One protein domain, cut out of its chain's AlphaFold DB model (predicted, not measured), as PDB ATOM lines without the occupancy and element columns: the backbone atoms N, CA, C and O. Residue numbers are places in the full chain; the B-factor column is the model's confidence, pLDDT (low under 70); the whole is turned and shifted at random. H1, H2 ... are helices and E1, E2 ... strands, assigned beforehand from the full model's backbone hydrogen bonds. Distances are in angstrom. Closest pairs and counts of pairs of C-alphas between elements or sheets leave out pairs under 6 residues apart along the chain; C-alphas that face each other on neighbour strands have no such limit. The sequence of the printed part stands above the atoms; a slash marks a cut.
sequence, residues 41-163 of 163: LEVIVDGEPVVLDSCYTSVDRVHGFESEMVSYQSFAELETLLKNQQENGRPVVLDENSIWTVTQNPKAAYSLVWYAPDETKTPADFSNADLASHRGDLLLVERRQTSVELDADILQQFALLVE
ATOM      1  N   LEU A  41      97.453 271.305 287.974       88.12
ATOM      2  CA  LEU A  41      98.307 271.876 289.010       88.12
ATOM      3  C   LEU A  41      99.408 272.720 288.366       88.12
ATOM      4  O   LEU A  41     100.171 272.221 287.545       88.12
ATOM      5  N   GLU A  42      99.508 273.984 288.763       89.56
ATOM      6  CA  GLU A  42     100.630 274.841 288.382       89.56
ATOM      7  C   GLU A  42     101.777 274.659 289.378       89.56
ATOM      8  O   GLU A  42     101.621 274.868 290.587       89.56
ATOM      9  N   VAL A  43     102.936 274.280 288.852       88.69
ATOM     10  CA  VAL A  43     104.194 274.189 289.591       88.69
ATOM     11  C   VAL A  43     105.235 275.061 288.902       88.69
ATOM     12  O   VAL A  43     105.166 275.284 287.699       88.69
ATOM     13  N   ILE A  44     106.189 275.593 289.651       88.62
ATOM     14  CA  ILE A  44     107.353 276.279 289.084       88.62
ATOM     15  C   ILE A  44     108.522 275.327 289.245       88.62
ATOM     16  O   ILE A  44     108.790 274.946 290.380       88.62
ATOM     17  N   VAL A  45     109.198 274.965 288.159       88.38
ATOM     18  CA  VAL A  45     110.403 274.123 288.153       88.38
ATOM     19  C   VAL A  45     111.535 274.942 287.552       88.38
ATOM     20  O   VAL A  45     111.401 275.461 286.449       88.38
ATOM     21  N   ASP A  46     112.610 275.141 288.311       87.94
ATOM     22  CA  ASP A  46     113.797 275.906 287.911       87.94
ATOM     23  C   ASP A  46     113.484 277.317 287.380       87.94
ATOM     24  O   ASP A  46     114.178 277.885 286.538       87.94
ATOM     25  N   GLY A  47     112.424 277.918 287.929       83.75
ATOM     26  CA  GLY A  47     111.943 279.251 287.564       83.75
ATOM     27  C   GLY A  47     110.959 279.281 286.391       83.75
ATOM     28  O   GLY A  47     110.436 280.354 286.089       83.75
ATOM     29  N   GLU A  48     110.655 278.140 285.770       85.81
ATOM     30  CA  GLU A  48     109.689 278.033 284.677       85.81
ATOM     31  C   GLU A  48     108.332 277.493 285.158       85.81
ATOM     32  O   GLU A  48     108.285 276.529 285.924       85.81
ATOM     33  N   PRO A  49     107.202 278.093 284.737       88.06
ATOM     34  CA  PRO A  49     105.879 277.586 285.071       88.06
ATOM     35  C   PRO A  49     105.554 276.330 284.254       88.06
ATOM     36  O   PRO A  49     105.596 276.331 283.023       88.06
ATOM     37  N   VAL A  50     105.153 275.278 284.954       88.44
ATOM     38  CA  VAL A  50     104.796 273.969 284.415       88.44
ATOM     39  C   VAL A  50     103.383 273.628 284.855       88.44
ATOM     40  O   VAL A  50     102.997 273.814 286.008       88.44
ATOM     41  N   VAL A  51     102.596 273.112 283.919       88.62
ATOM     42  CA  VAL A  51     101.220 272.691 284.165       88.62
ATOM     43  C   VAL A  51     101.189 271.169 284.195       88.62
ATOM     44  O   VAL A  51     101.439 270.523 283.176       88.62
ATOM     45  N   LEU A  52     100.901 270.603 285.365       87.56
ATOM     46  CA  LEU A  52     100.776 269.166 285.568       87.56
ATOM     47  C   LEU A  52      99.318 268.734 285.439       87.56
ATOM     48  O   LEU A  52      98.422 269.270 286.099       87.56
ATOM     49  N   ASP A  53      99.103 267.715 284.616       84.81
ATOM     50  CA  ASP A  53      97.826 267.025 284.511       84.81
ATOM     51  C   ASP A  53      97.707 265.968 285.623       84.81
ATOM     52  O   ASP A  53      98.696 265.368 286.044       84.81
ATOM     53  N   SER A  54      96.484 265.740 286.107       85.62
ATOM     54  CA  SER A  54      96.215 264.748 287.156       85.62
ATOM     55  C   SER A  54      96.511 263.342 286.631       85.62
ATOM     56  O   SER A  54      95.907 262.912 285.647       85.62
ATOM     57  N   CYS A  55      97.404 262.608 287.291       86.25
ATOM     58  CA  CYS A  55      97.684 261.209 286.967       86.25
ATOM     59  C   CYS A  55      96.714 260.250 287.676       86.25
ATOM     60  O   CYS A  55      96.473 259.137 287.209       86.25
ATOM     61  N   TYR A  56      96.104 260.697 288.772       85.25
ATOM     62  CA  TYR A  56      95.009 259.997 289.434       85.25
ATOM     63  C   TYR A  56      93.930 260.985 289.860       85.25
ATOM     64  O   TYR A  56      94.255 262.086 290.308       85.25
ATOM     65  N   THR A  57      92.664 260.588 289.739       83.00
ATOM     66  CA  THR A  57      91.532 261.329 290.306       83.00
ATOM     67  C   THR A  57      90.519 260.357 290.895       83.00
ATOM     68  O   THR A  57      89.955 259.541 290.161       83.00
ATOM     69  N   SER A  58      90.241 260.504 292.189       81.44
ATOM     70  CA  SER A  58      89.130 259.847 292.885       81.44
ATOM     71  C   SER A  58      88.107 260.876 293.350       81.44
ATOM     72  O   SER A  58      88.460 261.993 293.742       81.44
ATOM     73  N   VAL A  59      86.836 260.492 293.266       78.88
ATOM     74  CA  VAL A  59      85.689 261.273 293.719       78.88
ATOM     75  C   VAL A  59      84.859 260.393 294.652       78.88
ATOM     76  O   VAL A  59      84.202 259.449 294.208       78.88
ATOM     77  N   ASP A  60      84.868 260.735 295.938       79.31
ATOM     78  CA  ASP A  60      84.077 260.079 296.978       79.31
ATOM     79  C   ASP A  60      82.853 260.942 297.308       79.31
ATOM     80  O   ASP A  60      82.980 262.095 297.724       79.31
ATOM     81  N   ARG A  61      81.645 260.426 297.060       69.94
ATOM     82  CA  ARG A  61      80.393 261.178 297.242       69.94
ATOM     83  C   ARG A  61      79.751 260.821 298.573       69.94
ATOM     84  O   ARG A  61      79.510 259.652 298.859       69.94
ATOM     85  N   VAL A  62      79.293 261.837 299.304       62.59
ATOM     86  CA  VAL A  62      78.637 261.683 300.620       62.59
ATOM     87  C   VAL A  62      77.379 260.793 300.549       62.59
ATOM     88  O   VAL A  62      76.993 260.155 301.533       62.59
ATOM     89  N   HIS A  63      76.747 260.688 299.372       57.53
ATOM     90  CA  HIS A  63      75.503 259.939 299.159       57.53
ATOM     91  C   HIS A  63      75.485 259.010 297.925       57.53
ATOM     92  O   HIS A  63      74.407 258.660 297.437       57.53
ATOM     93  N   GLY A  64      76.634 258.567 297.404       51.84
ATOM     94  CA  GLY A  64      76.660 257.688 296.228       51.84
ATOM     95  C   GLY A  64      78.000 257.004 295.977       51.84
ATOM     96  O   GLY A  64      78.998 257.368 296.575       51.84
ATOM     97  N   PHE A  65      77.986 255.996 295.099       49.84
ATOM     98  CA  PHE A  65      79.148 255.180 294.726       49.84
ATOM     99  C   PHE A  65      80.391 256.024 294.396       49.84
ATOM    100  O   PHE A  65      80.294 256.991 293.640       49.84
ATOM    101  N   GLU A  66      81.535 255.588 294.926       54.03
ATOM    102  CA  GLU A  66      82.878 256.071 294.603       54.03
ATOM    103  C   GLU A  66      83.129 255.929 293.093       54.03
ATOM    104  O   GLU A  66      82.864 254.872 292.506       54.03
ATOM    105  N   SER A  67      83.588 256.999 292.440       57.47
ATOM    106  CA  SER A  67      83.991 256.952 291.034       57.47
ATOM    107  C   SER A  67      85.456 257.353 290.884       57.47
ATOM    108  O   SER A  67      85.837 258.517 290.992       57.47
ATOM    109  N   GLU A  68      86.300 256.357 290.618       53.66
ATOM    110  CA  GLU A  68      87.672 256.575 290.166       53.66
ATOM    111  C   GLU A  68      87.650 256.922 288.674       53.66
ATOM    112  O   GLU A  68      87.040 256.218 287.866       53.66
ATOM    113  N   MET A  69      88.272 258.039 288.297       58.12
ATOM    114  CA  MET A  69      88.120 258.611 286.953       58.12
ATOM    115  C   MET A  69      89.364 258.453 286.078       58.12
ATOM    116  O   MET A  69      89.235 258.348 284.861       58.12
ATOM    117  N   VAL A  70      90.556 258.406 286.675       57.00
ATOM    118  CA  VAL A  70      91.832 258.098 286.009       57.00
ATOM    119  C   VAL A  70      92.723 257.443 287.055       57.00
ATOM    120  O   VAL A  70      92.827 257.967 288.161       57.00
ATOM    121  N   SER A  71      93.335 256.306 286.734       58.50
ATOM    122  CA  SER A  71      94.287 255.641 287.618       58.50
ATOM    123  C   SER A  71      95.377 254.987 286.786       58.50
ATOM    124  O   SER A  71      95.134 253.983 286.120       58.50
ATOM    125  N   TYR A  72      96.573 255.570 286.809       59.00
ATOM    126  CA  TYR A  72      97.779 254.759 286.666       59.00
ATOM    127  C   TYR A  72      97.956 254.031 287.999       59.00
ATOM    128  O   TYR A  72      97.917 254.670 289.054       59.00
ATOM    129  N   GLN A  73      98.040 252.702 287.957       67.75
ATOM    130  CA  GLN A  73      97.948 251.878 289.165       67.75
ATOM    131  C   GLN A  73      99.313 251.533 289.749       67.75
ATOM    132  O   GLN A  73      99.383 251.190 290.925       67.75
ATOM    133  N   SER A  74     100.373 251.626 288.943       87.56
ATOM    134  CA  SER A  74     101.727 251.244 289.346       87.56
ATOM    135  C   SER A  74     102.754 252.345 289.116       87.56
ATOM    136  O   SER A  74     102.595 253.214 288.249       87.56
ATOM    137  N   PHE A  75     103.858 252.253 289.854       92.00
ATOM    138  CA  PHE A  75     105.013 253.130 289.701       92.00
ATOM    139  C   PHE A  75     105.524 253.136 288.251       92.00
ATOM    140  O   PHE A  75     105.718 254.196 287.659       92.00
ATOM    141  N   ALA A  76     105.684 251.954 287.646       92.88
ATOM    142  CA  ALA A  76     106.257 251.805 286.307       92.88
ATOM    143  C   ALA A  76     105.410 252.475 285.209       92.88
ATOM    144  O   ALA A  76     105.947 253.014 284.237       92.88
ATOM    145  N   GLU A  77     104.083 252.458 285.356       90.31
ATOM    146  CA  GLU A  77     103.175 253.146 284.436       90.31
ATOM    147  C   GLU A  77     103.325 254.665 284.535       90.31
ATOM    148  O   GLU A  77     103.399 255.339 283.504       90.31
ATOM    149  N   LEU A  78     103.419 255.201 285.758       90.94
ATOM    150  CA  LEU A  78     103.650 256.628 285.984       90.94
ATOM    151  C   LEU A  78     105.027 257.070 285.490       90.94
ATOM    152  O   LEU A  78     105.125 258.080 284.800       90.94
ATOM    153  N   GLU A  79     106.079 256.306 285.775       92.81
ATOM    154  CA  GLU A  79     107.429 256.600 285.290       92.81
ATOM    155  C   GLU A  79     107.457 256.661 283.755       92.81
ATOM    156  O   GLU A  79     107.949 257.625 283.166       92.81
ATOM    157  N   THR A  80     106.860 255.663 283.094       91.00
ATOM    158  CA  THR A  80     106.765 255.615 281.629       91.00
ATOM    159  C   THR A  80     105.993 256.816 281.080       91.00
ATOM    160  O   THR A  80     106.404 257.424 280.090       91.00
ATOM    161  N   LEU A  81     104.876 257.184 281.716       88.56
ATOM    162  CA  LEU A  81     104.089 258.355 281.337       88.56
ATOM    163  C   LEU A  81     104.923 259.638 281.406       88.56
ATOM    164  O   LEU A  81     104.915 260.422 280.456       88.56
ATOM    165  N   LEU A  82     105.633 259.855 282.513       90.25
ATOM    166  CA  LEU A  82     106.411 261.070 282.744       90.25
ATOM    167  C   LEU A  82     107.602 261.162 281.793       90.25
ATOM    168  O   LEU A  82     107.824 262.217 281.205       90.25
ATOM    169  N   LYS A  83     108.300 260.051 281.536       90.19
ATOM    170  CA  LYS A  83     109.374 260.004 280.531       90.19
ATOM    171  C   LYS A  83     108.863 260.364 279.137       90.19
ATOM    172  O   LYS A  83     109.456 261.206 278.467       90.19
ATOM    173  N   ASN A  84     107.705 259.837 278.738       87.56
ATOM    174  CA  ASN A  84     107.072 260.228 277.476       87.56
ATOM    175  C   ASN A  84     106.694 261.723 277.454       87.56
ATOM    176  O   ASN A  84     106.794 262.373 276.417       87.56
ATOM    177  N   GLN A  85     106.242 262.299 278.572       85.56
ATOM    178  CA  GLN A  85     105.945 263.736 278.653       85.56
ATOM    179  C   GLN A  85     107.214 264.598 278.561       85.56
ATOM    180  O   GLN A  85     107.194 265.620 277.870       85.56
ATOM    181  N   GLN A  86     108.316 264.153 279.169       85.62
ATOM    182  CA  GLN A  86     109.627 264.795 279.078       85.62
ATOM    183  C   GLN A  86     110.158 264.809 277.641       85.62
ATOM    184  O   GLN A  86     110.607 265.851 277.164       85.62
ATOM    185  N   GLU A  87     110.043 263.696 276.909       86.94
ATOM    186  CA  GLU A  87     110.397 263.635 275.481       86.94
ATOM    187  C   GLU A  87     109.572 264.613 274.629       86.94
ATOM    188  O   GLU A  87     110.049 265.130 273.618       86.94
ATOM    189  N   ASN A  88     108.350 264.923 275.068       82.06
ATOM    190  CA  ASN A  88     107.482 265.929 274.458       82.06
ATOM    191  C   ASN A  88     107.746 267.361 274.970       82.06
ATOM    192  O   ASN A  88     106.948 268.264 274.712       82.06
ATOM    193  N   GLY A  89     108.860 267.582 275.675       77.19
ATOM    194  CA  GLY A  89     109.315 268.893 276.128       77.19
ATOM    195  C   GLY A  89     108.582 269.439 277.352       77.19
ATOM    196  O   GLY A  89     108.645 270.643 277.595       77.19
ATOM    197  N   ARG A  90     107.865 268.598 278.111       79.12
ATOM    198  CA  ARG A  90     107.274 269.008 279.393       79.12
ATOM    199  C   ARG A  90     108.258 268.718 280.529       79.12
ATOM    200  O   ARG A  90     108.555 267.545 280.714       79.12
ATOM    201  N   PRO A  91     108.713 269.718 281.299       81.69
ATOM    202  CA  PRO A  91     109.662 269.533 282.401       81.69
ATOM    203  C   PRO A  91     108.980 268.872 283.608       81.69
ATOM    204  O   PRO A  91     108.554 269.530 284.554       81.69
ATOM    205  N   VAL A  92     108.828 267.552 283.536       85.75
ATOM    206  CA  VAL A  92     108.228 266.719 284.593       85.75
ATOM    207  C   VAL A  92     109.256 265.835 285.299       85.75
ATOM    208  O   VAL A  92     108.900 265.037 286.165       85.75
ATOM    209  N   VAL A  93     110.526 265.983 284.919       89.69
ATOM    210  CA  VAL A  93     111.687 265.342 285.533       89.69
ATOM    211  C   VAL A  93     112.493 266.410 286.268       89.69
ATOM    212  O   VAL A  93     112.809 267.449 285.690       89.69
ATOM    213  N   LEU A  94     112.792 266.152 287.535       91.06
ATOM    214  CA  LEU A  94     113.597 266.974 288.428       91.06
ATOM    215  C   LEU A  94     114.966 266.317 288.600       91.06
ATOM    216  O   LEU A  94     115.032 265.102 288.768       91.06
ATOM    217  N   ASP A  95     116.037 267.101 288.613       90.31
ATOM    218  CA  ASP A  95     117.347 266.615 289.046       90.31
ATOM    219  C   ASP A  95     117.594 266.926 290.532       90.31
ATOM    220  O   ASP A  95     116.798 267.588 291.198       90.31
ATOM    221  N   GLU A  96     118.710 266.441 291.077       87.56
ATOM    222  CA  GLU A  96     119.087 266.623 292.488       87.56
ATOM    223  C   GLU A  96     119.205 268.093 292.942       87.56
ATOM    224  O   GLU A  96     119.168 268.369 294.142       87.56
ATOM    225  N   ASN A  97     119.356 269.031 292.004       89.00
ATOM    226  CA  ASN A  97     119.483 270.467 292.240       89.00
ATOM    227  C   ASN A  97     118.241 271.257 291.808       89.00
ATOM    228  O   ASN A  97     118.209 272.474 292.031       89.00
ATOM    229  N   SER A  98     117.241 270.604 291.207       89.25
ATOM    230  CA  SER A  98     116.037 271.276 290.735       89.25
ATOM    231  C   SER A  98     115.307 271.962 291.886       89.25
ATOM    232  O   SER A  98     115.008 271.374 292.930       89.25
ATOM    233  N   ILE A  99     114.963 273.229 291.681       87.00
ATOM    234  CA  ILE A  99     114.128 273.989 292.605       87.00
ATOM    235  C   ILE A  99     112.707 273.921 292.087       87.00
ATOM    236  O   ILE A  99     112.413 274.403 290.995       87.00
ATOM    237  N   TRP A 100     111.799 273.387 292.896       88.12
ATOM    238  CA  TRP A 100     110.397 273.301 292.524       88.12
ATOM    239  C   TRP A 100     109.493 273.899 293.605       88.12
ATOM    240  O   TRP A 100     109.789 273.850 294.798       88.12
ATOM    241  N   THR A 101     108.384 274.506 293.188       88.31
ATOM    242  CA  THR A 101     107.358 275.032 294.100       88.31
ATOM    243  C   THR A 101     105.966 274.772 293.547       88.31
ATOM    244  O   THR A 101     105.766 274.736 292.335       88.31
ATOM    245  N   VAL A 102     104.989 274.602 294.437       87.75
ATOM    246  CA  VAL A 102     103.584 274.397 294.063       87.75
ATOM    247  C   VAL A 102     102.783 275.642 294.390       87.75
ATOM    248  O   VAL A 102     102.790 276.108 295.532       87.75
ATOM    249  N   THR A 103     102.017 276.134 293.420       83.62
ATOM    250  CA  THR A 103     101.030 277.181 293.681       83.62
ATOM    251  C   THR A 103      99.793 276.546 294.313       83.62
ATOM    252  O   THR A 103      98.938 275.969 293.639       83.62
ATOM    253  N   GLN A 104      99.703 276.613 295.642       81.81
ATOM    254  CA  GLN A 104      98.597 276.016 296.390       81.81
ATOM    255  C   GLN A 104      97.330 276.880 296.310       81.81
ATOM    256  O   GLN A 104      97.333 278.064 296.649       81.81
ATOM    257  N   ASN A 105      96.215 276.269 295.908       80.94
ATOM    258  CA  ASN A 105      94.893 276.877 296.017       80.94
ATOM    259  C   ASN A 105      94.437 276.843 297.489       80.94
ATOM    260  O   ASN A 105      94.311 275.755 298.047       80.94
ATOM    261  N   PRO A 106      94.096 277.981 298.118       79.56
ATOM    262  CA  PRO A 106      93.715 278.021 299.534       79.56
ATOM    263  C   PRO A 106      92.424 277.253 299.867       79.56
ATOM    264  O   PRO A 106      92.108 277.068 301.039       79.56
ATOM    265  N   LYS A 107      91.650 276.832 298.861       82.44
ATOM    266  CA  LYS A 107      90.436 276.018 299.032       82.44
ATOM    267  C   LYS A 107      90.699 274.510 299.007       82.44
ATOM    268  O   LYS A 107      89.749 273.744 299.147       82.44
ATOM    269  N   ALA A 108      91.942 274.090 298.797       87.06
ATOM    270  CA  ALA A 108      92.332 272.691 298.760       87.06
ATOM    271  C   ALA A 108      93.400 272.401 299.819       87.06
ATOM    272  O   ALA A 108      94.230 273.248 300.146       87.06
ATOM    273  N   ALA A 109      93.370 271.186 300.351       90.75
ATOM    274  CA  ALA A 109      94.437 270.640 301.170       90.75
ATOM    275  C   ALA A 109      95.467 269.966 300.262       90.75
ATOM    276  O   ALA A 109      95.098 269.272 299.315       90.75
ATOM    277  N   TYR A 110      96.746 270.153 300.566       92.25
ATOM    278  CA  TYR A 110      97.839 269.561 299.807       92.25
ATOM    279  C   TYR A 110      98.686 268.671 300.704       92.25
ATOM    280  O   TYR A 110      98.955 269.024 301.853       92.25
ATOM    281  N   SER A 111      99.130 267.542 300.168       93.12
ATOM    282  CA  SER A 111     100.162 266.718 300.783       93.12
ATOM    283  C   SER A 111     101.204 266.319 299.748       93.12
ATOM    284  O   SER A 111     100.951 266.378 298.542       93.12
ATOM    285  N   LEU A 112     102.392 265.979 300.230       93.69
ATOM    286  CA  LEU A 112     103.506 265.552 299.406       93.69
ATOM    287  C   LEU A 112     103.894 264.138 299.821       93.69
ATOM    288  O   LEU A 112     103.943 263.834 301.015       93.69
ATOM    289  N   VAL A 113     104.138 263.271 298.845       94.06
ATOM    290  CA  VAL A 113     104.424 261.854 299.071       94.06
ATOM    291  C   VAL A 113     105.542 261.414 298.135       94.06
ATOM    292  O   VAL A 113     105.451 261.596 296.926       94.06
ATOM    293  N   TRP A 114     106.574 260.792 298.691       94.50
ATOM    294  CA  TRP A 114     107.534 260.006 297.928       94.50
ATOM    295  C   TRP A 114     106.941 258.649 297.611       94.50
ATOM    296  O   TRP A 114     106.426 257.968 298.502       94.50
ATOM    297  N   TYR A 115     107.025 258.254 296.353       94.44
ATOM    298  CA  TYR A 115     106.535 256.981 295.865       94.44
ATOM    299  C   TYR A 115     107.678 256.244 295.186       94.44
ATOM    300  O   TYR A 115     108.170 256.690 294.156       94.44
ATOM    301  N   ALA A 116     108.118 255.153 295.801       95.00
ATOM    302  CA  ALA A 116     109.297 254.409 295.388       95.00
ATOM    303  C   ALA A 116     108.949 253.278 294.395       95.00
ATOM    304  O   ALA A 116     107.797 252.825 294.356       95.00
ATOM    305  N   PRO A 117     109.931 252.760 293.626       94.50
ATOM    306  CA  PRO A 117     109.720 251.685 292.647       94.50
ATOM    307  C   PRO A 117     109.146 250.378 293.208       94.50
ATOM    308  O   PRO A 117     108.604 249.567 292.460       94.50
ATOM    309  N   ASP A 118     109.282 250.147 294.514       94.19
ATOM    310  CA  ASP A 118     108.735 248.986 295.221       94.19
ATOM    311  C   ASP A 118     107.287 249.193 295.702       94.19
ATOM    312  O   ASP A 118     106.779 248.393 296.488       94.19
ATOM    313  N   GLU A 119     106.629 250.246 295.210       92.25
ATOM    314  CA  GLU A 119     105.264 250.662 295.535       92.25
ATOM    315  C   GLU A 119     105.103 251.290 296.936       92.25
ATOM    316  O   GLU A 119     103.989 251.625 297.358       92.25
ATOM    317  N   THR A 120     106.205 251.503 297.666       92.81
ATOM    318  CA  THR A 120     106.175 252.136 298.989       92.81
ATOM    319  C   THR A 120     105.887 253.633 298.878       92.81
ATOM    320  O   THR A 120     106.511 254.350 298.099       92.81
ATOM    321  N   LYS A 121     104.958 254.128 299.709       92.75
ATOM    322  CA  LYS A 121     104.606 255.552 299.810       92.75
ATOM    323  C   LYS A 121     105.024 256.118 301.160       92.75
ATOM    324  O   LYS A 121     104.605 255.599 302.197       92.75
ATOM    325  N   THR A 122     105.810 257.192 301.160       93.50
ATOM    326  CA  THR A 122     106.246 257.875 302.386       93.50
ATOM    327  C   THR A 122     105.902 259.366 302.344       93.50
ATOM    328  O   THR A 122     106.129 260.013 301.326       93.50
ATOM    329  N   PRO A 123     105.318 259.939 303.412       93.00
ATOM    330  CA  PRO A 123     105.026 261.369 303.453       93.00
ATOM    331  C   PRO A 123     106.296 262.220 303.345       93.00
ATOM    332  O   PRO A 123     107.321 261.891 303.944       93.00
ATOM    333  N   ALA A 124     106.188 263.345 302.649       89.69
ATOM    334  CA  ALA A 124     107.240 264.335 302.471       89.69
ATOM    335  C   ALA A 124     106.757 265.732 302.897       89.69
ATOM    336  O   ALA A 124     105.559 265.982 303.048       89.69
ATOM    337  N   ASP A 125     107.701 266.651 303.085       84.44
ATOM    338  CA  ASP A 125     107.423 268.048 303.424       84.44
ATOM    339  C   ASP A 125     107.745 268.950 302.225       84.44
ATOM    340  O   ASP A 125     108.823 268.857 301.638       84.44
ATOM    341  N   PHE A 126     106.827 269.857 301.882       80.94
ATOM    342  CA  PHE A 126     107.021 270.852 300.819       80.94
ATOM    343  C   PHE A 126     108.220 271.774 301.056       80.94
ATOM    344  O   PHE A 126     108.777 272.310 300.105       80.94
ATOM    345  N   SER A 127     108.605 271.992 302.312       73.62
ATOM    346  CA  SER A 127     109.699 272.891 302.675       73.62
ATOM    347  C   SER A 127     111.088 272.260 302.549       73.62
ATOM    348  O   SER A 127     112.079 272.989 302.592       73.62
ATOM    349  N   ASN A 128     111.175 270.932 302.403       69.19
ATOM    350  CA  ASN A 128     112.445 270.207 302.385       69.19
ATOM    351  C   ASN A 128     112.332 268.854 301.662       69.19
ATOM    352  O   ASN A 128     112.579 267.798 302.249       69.19
ATOM    353  N   ALA A 129     111.923 268.872 300.394       80.38
ATOM    354  CA  ALA A 129     111.983 267.681 299.556       80.38
ATOM    355  C   ALA A 129     113.443 267.423 299.147       80.38
ATOM    356  O   ALA A 129     113.965 268.076 298.247       80.38
ATOM    357  N   ASP A 130     114.109 266.499 299.841       86.56
ATOM    358  CA  ASP A 130     115.484 266.083 299.546       86.56
ATOM    359  C   ASP A 130     115.533 265.225 298.271       86.56
ATOM    360  O   ASP A 130     115.457 263.999 298.326       86.56
ATOM    361  N   LEU A 131     115.636 265.879 297.111       91.00
ATOM    362  CA  LEU A 131     115.639 265.208 295.806       91.00
ATOM    363  C   LEU A 131     116.813 264.223 295.662       91.00
ATOM    364  O   LEU A 131     116.657 263.150 295.085       91.00
ATOM    365  N   ALA A 132     117.979 264.544 296.232       90.38
ATOM    366  CA  ALA A 132     119.187 263.731 296.093       90.38
ATOM    367  C   ALA A 132     119.045 262.341 296.739       90.38
ATOM    368  O   ALA A 132     119.500 261.345 296.173       90.38
ATOM    369  N   SER A 133     118.394 262.257 297.903       90.75
ATOM    370  CA  SER A 133     118.141 260.981 298.595       90.75
ATOM    371  C   SER A 133     117.035 260.139 297.949       90.75
ATOM    372  O   SER A 133     116.914 258.958 298.269       90.75
ATOM    373  N   HIS A 134     116.258 260.734 297.042       92.44
ATOM    374  CA  HIS A 134     115.083 260.142 296.399       92.44
ATOM    375  C   HIS A 134     115.238 260.024 294.876       92.44
ATOM    376  O   HIS A 134     114.257 259.952 294.137       92.44
ATOM    377  N   ARG A 135     116.480 259.983 294.377       91.69
ATOM    378  CA  ARG A 135     116.749 259.713 292.961       91.69
ATOM    379  C   ARG A 135     116.145 258.369 292.546       91.69
ATOM    380  O   ARG A 135     116.458 257.333 293.131       91.69
ATOM    381  N   GLY A 136     115.352 258.390 291.480       91.19
ATOM    382  CA  GLY A 136     114.616 257.238 290.973       91.19
ATOM    383  C   GLY A 136     113.249 257.035 291.624       91.19
ATOM    384  O   GLY A 136     112.554 256.108 291.219       91.19
ATOM    385  N   ASP A 137     112.846 257.881 292.575       95.06
ATOM    386  CA  ASP A 137     111.487 257.904 293.110       95.06
ATOM    387  C   ASP A 137     110.605 258.890 292.327       95.06
ATOM    388  O   ASP A 137     111.063 259.794 291.618       95.06
ATOM    389  N   LEU A 138     109.296 258.725 292.493       94.44
ATOM    390  CA  LEU A 138     108.291 259.681 292.060       94.44
ATOM    391  C   LEU A 138     107.923 260.593 293.225       94.44
ATOM    392  O   LEU A 138     107.648 260.141 294.339       94.44
ATOM    393  N   LEU A 139     107.838 261.884 292.942       94.00
ATOM    394  CA  LEU A 139     107.281 262.868 293.846       94.00
ATOM    395  C   LEU A 139     105.812 263.095 293.500       94.00
ATOM    396  O   LEU A 139     105.485 263.643 292.445       94.00
ATOM    397  N   LEU A 140     104.918 262.673 294.390       93.56
ATOM    398  CA  LEU A 140     103.481 262.851 294.241       93.56
ATOM    399  C   LEU A 140     103.008 264.061 295.041       93.56
ATOM    400  O   LEU A 140     103.157 264.115 296.262       93.56
ATOM    401  N   VAL A 141     102.367 265.003 294.358       93.62
ATOM    402  CA  VAL A 141     101.587 266.065 294.989       93.62
ATOM    403  C   VAL A 141     100.137 265.618 295.029       93.62
ATOM    404  O   VAL A 141      99.492 265.473 293.989       93.62
ATOM    405  N   GLU A 142      99.602 265.429 296.226       92.81
ATOM    406  CA  GLU A 142      98.191 265.131 296.413       92.81
ATOM    407  C   GLU A 142      97.424 266.413 296.715       92.81
ATOM    408  O   GLU A 142      97.773 267.158 297.630       92.81
ATOM    409  N   ARG A 143      96.350 266.659 295.971       91.88
ATOM    410  CA  ARG A 143      95.414 267.757 296.198       91.88
ATOM    411  C   ARG A 143      94.066 267.175 296.588       91.88
ATOM    412  O   ARG A 143      93.442 266.483 295.786       91.88
ATOM    413  N   ARG A 144      93.600 267.481 297.798       90.69
ATOM    414  CA  ARG A 144      92.262 267.125 298.272       90.69
ATOM    415  C   ARG A 144      91.379 268.360 298.360       90.69
ATOM    416  O   ARG A 144      91.751 269.353 298.981       90.69
ATOM    417  N   GLN A 145      90.199 268.297 297.765       87.00
ATOM    418  CA  GLN A 145      89.233 269.388 297.788       87.00
ATOM    419  C   GLN A 145      87.827 268.838 297.997       87.00
ATOM    420  O   GLN A 145      87.416 267.902 297.318       87.00
ATOM    421  N   THR A 146      87.069 269.474 298.885       84.62
ATOM    422  CA  THR A 146      85.634 269.216 299.012       84.62
ATOM    423  C   THR A 146      84.883 270.107 298.024       84.62
ATOM    424  O   THR A 146      85.027 271.334 298.034       84.62
ATOM    425  N   SER A 147      84.079 269.504 297.152       76.81
ATOM    426  CA  SER A 147      83.198 270.224 296.235       76.81
ATOM    427  C   SER A 147      81.776 270.246 296.781       76.81
ATOM    428  O   SER A 147      81.094 269.226 296.820       76.81
ATOM    429  N   VAL A 148      81.309 271.438 297.160       72.44
ATOM    430  CA  VAL A 148      79.927 271.654 297.621       72.44
ATOM    431  C   VAL A 148      78.917 271.432 296.492       72.44
ATOM    432  O   VAL A 148      77.814 270.965 296.741       72.44
ATOM    433  N   GLU A 149      79.285 271.739 295.243       72.12
ATOM    434  CA  GLU A 149      78.414 271.527 294.076       72.12
ATOM    435  C   GLU A 149      78.155 270.036 293.817       72.12
ATOM    436  O   GLU A 149      77.074 269.653 293.369       72.12
ATOM    437  N   LEU A 150      79.146 269.196 294.116       69.06
ATOM    438  CA  LEU A 150      79.104 267.758 293.857       69.06
ATOM    439  C   LEU A 150      78.779 266.930 295.101       69.06
ATOM    440  O   LEU A 150      78.568 265.727 294.956       69.06
ATOM    441  N   ASP A 151      78.747 267.559 296.281       77.81
ATOM    442  CA  ASP A 151      78.659 266.894 297.585       77.81
ATOM    443  C   ASP A 151      79.665 265.731 297.684       77.81
ATOM    444  O   ASP A 151      79.315 264.567 297.909       77.81
ATOM    445  N   ALA A 152      80.926 266.052 297.373       78.44
ATOM    446  CA  ALA A 152      81.983 265.070 297.180       78.44
ATOM    447  C   ALA A 152      83.342 265.552 297.688       78.44
ATOM    448  O   ALA A 152      83.696 266.725 297.527       78.44
ATOM    449  N   ASP A 153      84.124 264.612 298.207       83.94
ATOM    450  CA  ASP A 153      85.549 264.767 298.448       83.94
ATOM    451  C   ASP A 153      86.326 264.255 297.239       83.94
ATOM    452  O   ASP A 153      86.120 263.153 296.737       83.94
ATOM    453  N   ILE A 154      87.222 265.095 296.745       84.38
ATOM    454  CA  ILE A 154      87.969 264.838 295.524       84.38
ATOM    455  C   ILE A 154      89.437 264.747 295.889       84.38
ATOM    456  O   ILE A 154      89.977 265.671 296.497       84.38
ATOM    457  N   LEU A 155      90.085 263.659 295.485       87.69
ATOM    458  CA  LEU A 155      91.527 263.477 295.564       87.69
ATOM    459  C   LEU A 155      92.112 263.496 294.156       87.69
ATOM    460  O   LEU A 155      91.695 262.726 293.296       87.69
ATOM    461  N   GLN A 156      93.112 264.339 293.943       88.38
ATOM    462  CA  GLN A 156      93.923 264.357 292.734       88.38
ATOM    463  C   GLN A 156      95.377 264.116 293.088       88.38
ATOM    464  O   GLN A 156      95.854 264.632 294.096       88.38
ATOM    465  N   GLN A 157      96.077 263.369 292.245       91.38
ATOM    466  CA  GLN A 157      97.521 263.198 292.350       91.38
ATOM    467  C   GLN A 157      98.184 263.715 291.081       91.38
ATOM    468  O   GLN A 157      97.704 263.476 289.970       91.38
ATOM    469  N   PHE A 158      99.291 264.412 291.275       91.50
ATOM    470  CA  PHE A 158     100.172 264.920 290.234       91.50
ATOM    471  C   PHE A 158     101.556 264.355 290.502       91.50
ATOM    472  O   PHE A 158     101.962 264.289 291.660       91.50
ATOM    473  N   ALA A 159     102.266 263.941 289.459       92.50
ATOM    474  CA  ALA A 159     103.540 263.255 289.607       92.50
ATOM    475  C   ALA A 159     104.670 264.027 288.922       92.50
ATOM    476  O   ALA A 159     104.483 264.594 287.845       92.50
ATOM    477  N   LEU A 160     105.833 264.010 289.561       93.19
ATOM    478  CA  LEU A 160     107.124 264.421 289.023       93.19
ATOM    479  C   LEU A 160     108.101 263.259 289.223       93.19
ATOM    480  O   LEU A 160     107.998 262.533 290.212       93.19
ATOM    481  N   LEU A 161     109.031 263.067 288.294       93.50
ATOM    482  CA  LEU A 161     110.087 262.058 288.400       93.50
ATOM    483  C   LEU A 161     111.373 262.715 288.898       93.50
ATOM    484  O   LEU A 161     111.676 263.818 288.459       93.50
ATOM    485  N   VAL A 162     112.133 262.054 289.770       93.50
ATOM    486  CA  VAL A 162     113.447 262.546 290.220       93.50
ATOM    487  C   VAL A 162     114.568 261.698 289.612       93.50
ATOM    488  O   VAL A 162     114.563 260.479 289.781       93.50
ATOM    489  N   GLU A 163     115.536 262.319 288.926       90.31
ATOM    490  CA  GLU A 163     116.660 261.651 288.231       90.31
ATOM    491  C   GLU A 163     118.076 262.092 288.649       90.31
ATOM    492  O   GLU A 163     118.308 263.125 289.321       90.31
TER     493      GLU A 163
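Overview. This is residues 41 to 163 of the 163 residues of an uncharacterized protein of Erysipelotrichaceae bacterium (UniProt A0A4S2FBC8). A long, twisted and curled sheet of six strands makes the main body, with the long hairpin of E8 and E9 running through its middle, E3 and E4 on one side and E6 and E7 on the other. Helix H1 packs across E9 near that strand's last residues, and a small sheet of E2, E1 and E5 comes near E9 at one end. The printed part has 123 residues, with one named helix and nine named strands in the order E1 E2 E3 E4 H1 E5 E6 E7 E8 E9, mostly strand. The sheets, E4 E3 E9 E8 E6 E7 and E2 E1 E5, are both antiparallel. The whole is compact, with a radius of gyration of the C-alphas of 14.6 A, and spans 45 by 29 by 28 A.

Arrangement. Start at E1, residues 41 to 45, a hairpin with E2, residues 48 to 52, where N 43 and O 50 are 2.9 A apart. E1's other antiparallel neighbour is E5, residues 100 to 102, with N 44 and O 101 at 2.8 A. Go on to the hairpin of E3, residues 56 to 61, and E4, residues 64 to 71, with N 69 and O 57 at 2.9 A. E3 is also antiparallel to E9, residues 152 to 162, with N 58 and O 155 at 2.9 A. The closest C-alphas of E2 and E9 are those of Leu 52 and Phe 158, 6.3 A apart. Next comes H1, residues 75 to 87, on the six-stranded sheet at a height of 8.6 A. It lies over E9, and only just not over a second strand, E6, residues 109 to 115, on which 2 of its C-alphas fall. H1 runs across the strands, at 70 degrees to E9 on the local plane; their closest C-alphas are those of Leu 82 and Leu 161, 6.8 A apart. In H1 every O i to N i+4 pair is within hydrogen-bond range. E6 forms a hairpin with E7, residues 121 to 124, with N 114 and O 122 at 2.8 A. E8, residues 138 to 147, is antiparallel to E6, with N 111 and O 142 at 2.9 A, and forms a hairpin with E9, with N 143 and O 156 at 2.8 A.

Along the chain. Find C-alpha 41 at (98.307, 271.876, 289.010), where E1 begins. H1 covers 18.5 A from C-alpha 75 at (105.013, 253.130, 289.701), E8 27.5 A, and E9 32.3 A to C-alpha 162 at (113.447, 262.546, 290.220).

Size, cuts and confidence. The farthest C-alphas, His 63 and Asn 97, are 45.7 A apart. The printed part has no cut; the links H1 to E5 and E7 to E8 are long. The model's pLDDT is under 70 at residues 61 to 73, 128 and 150.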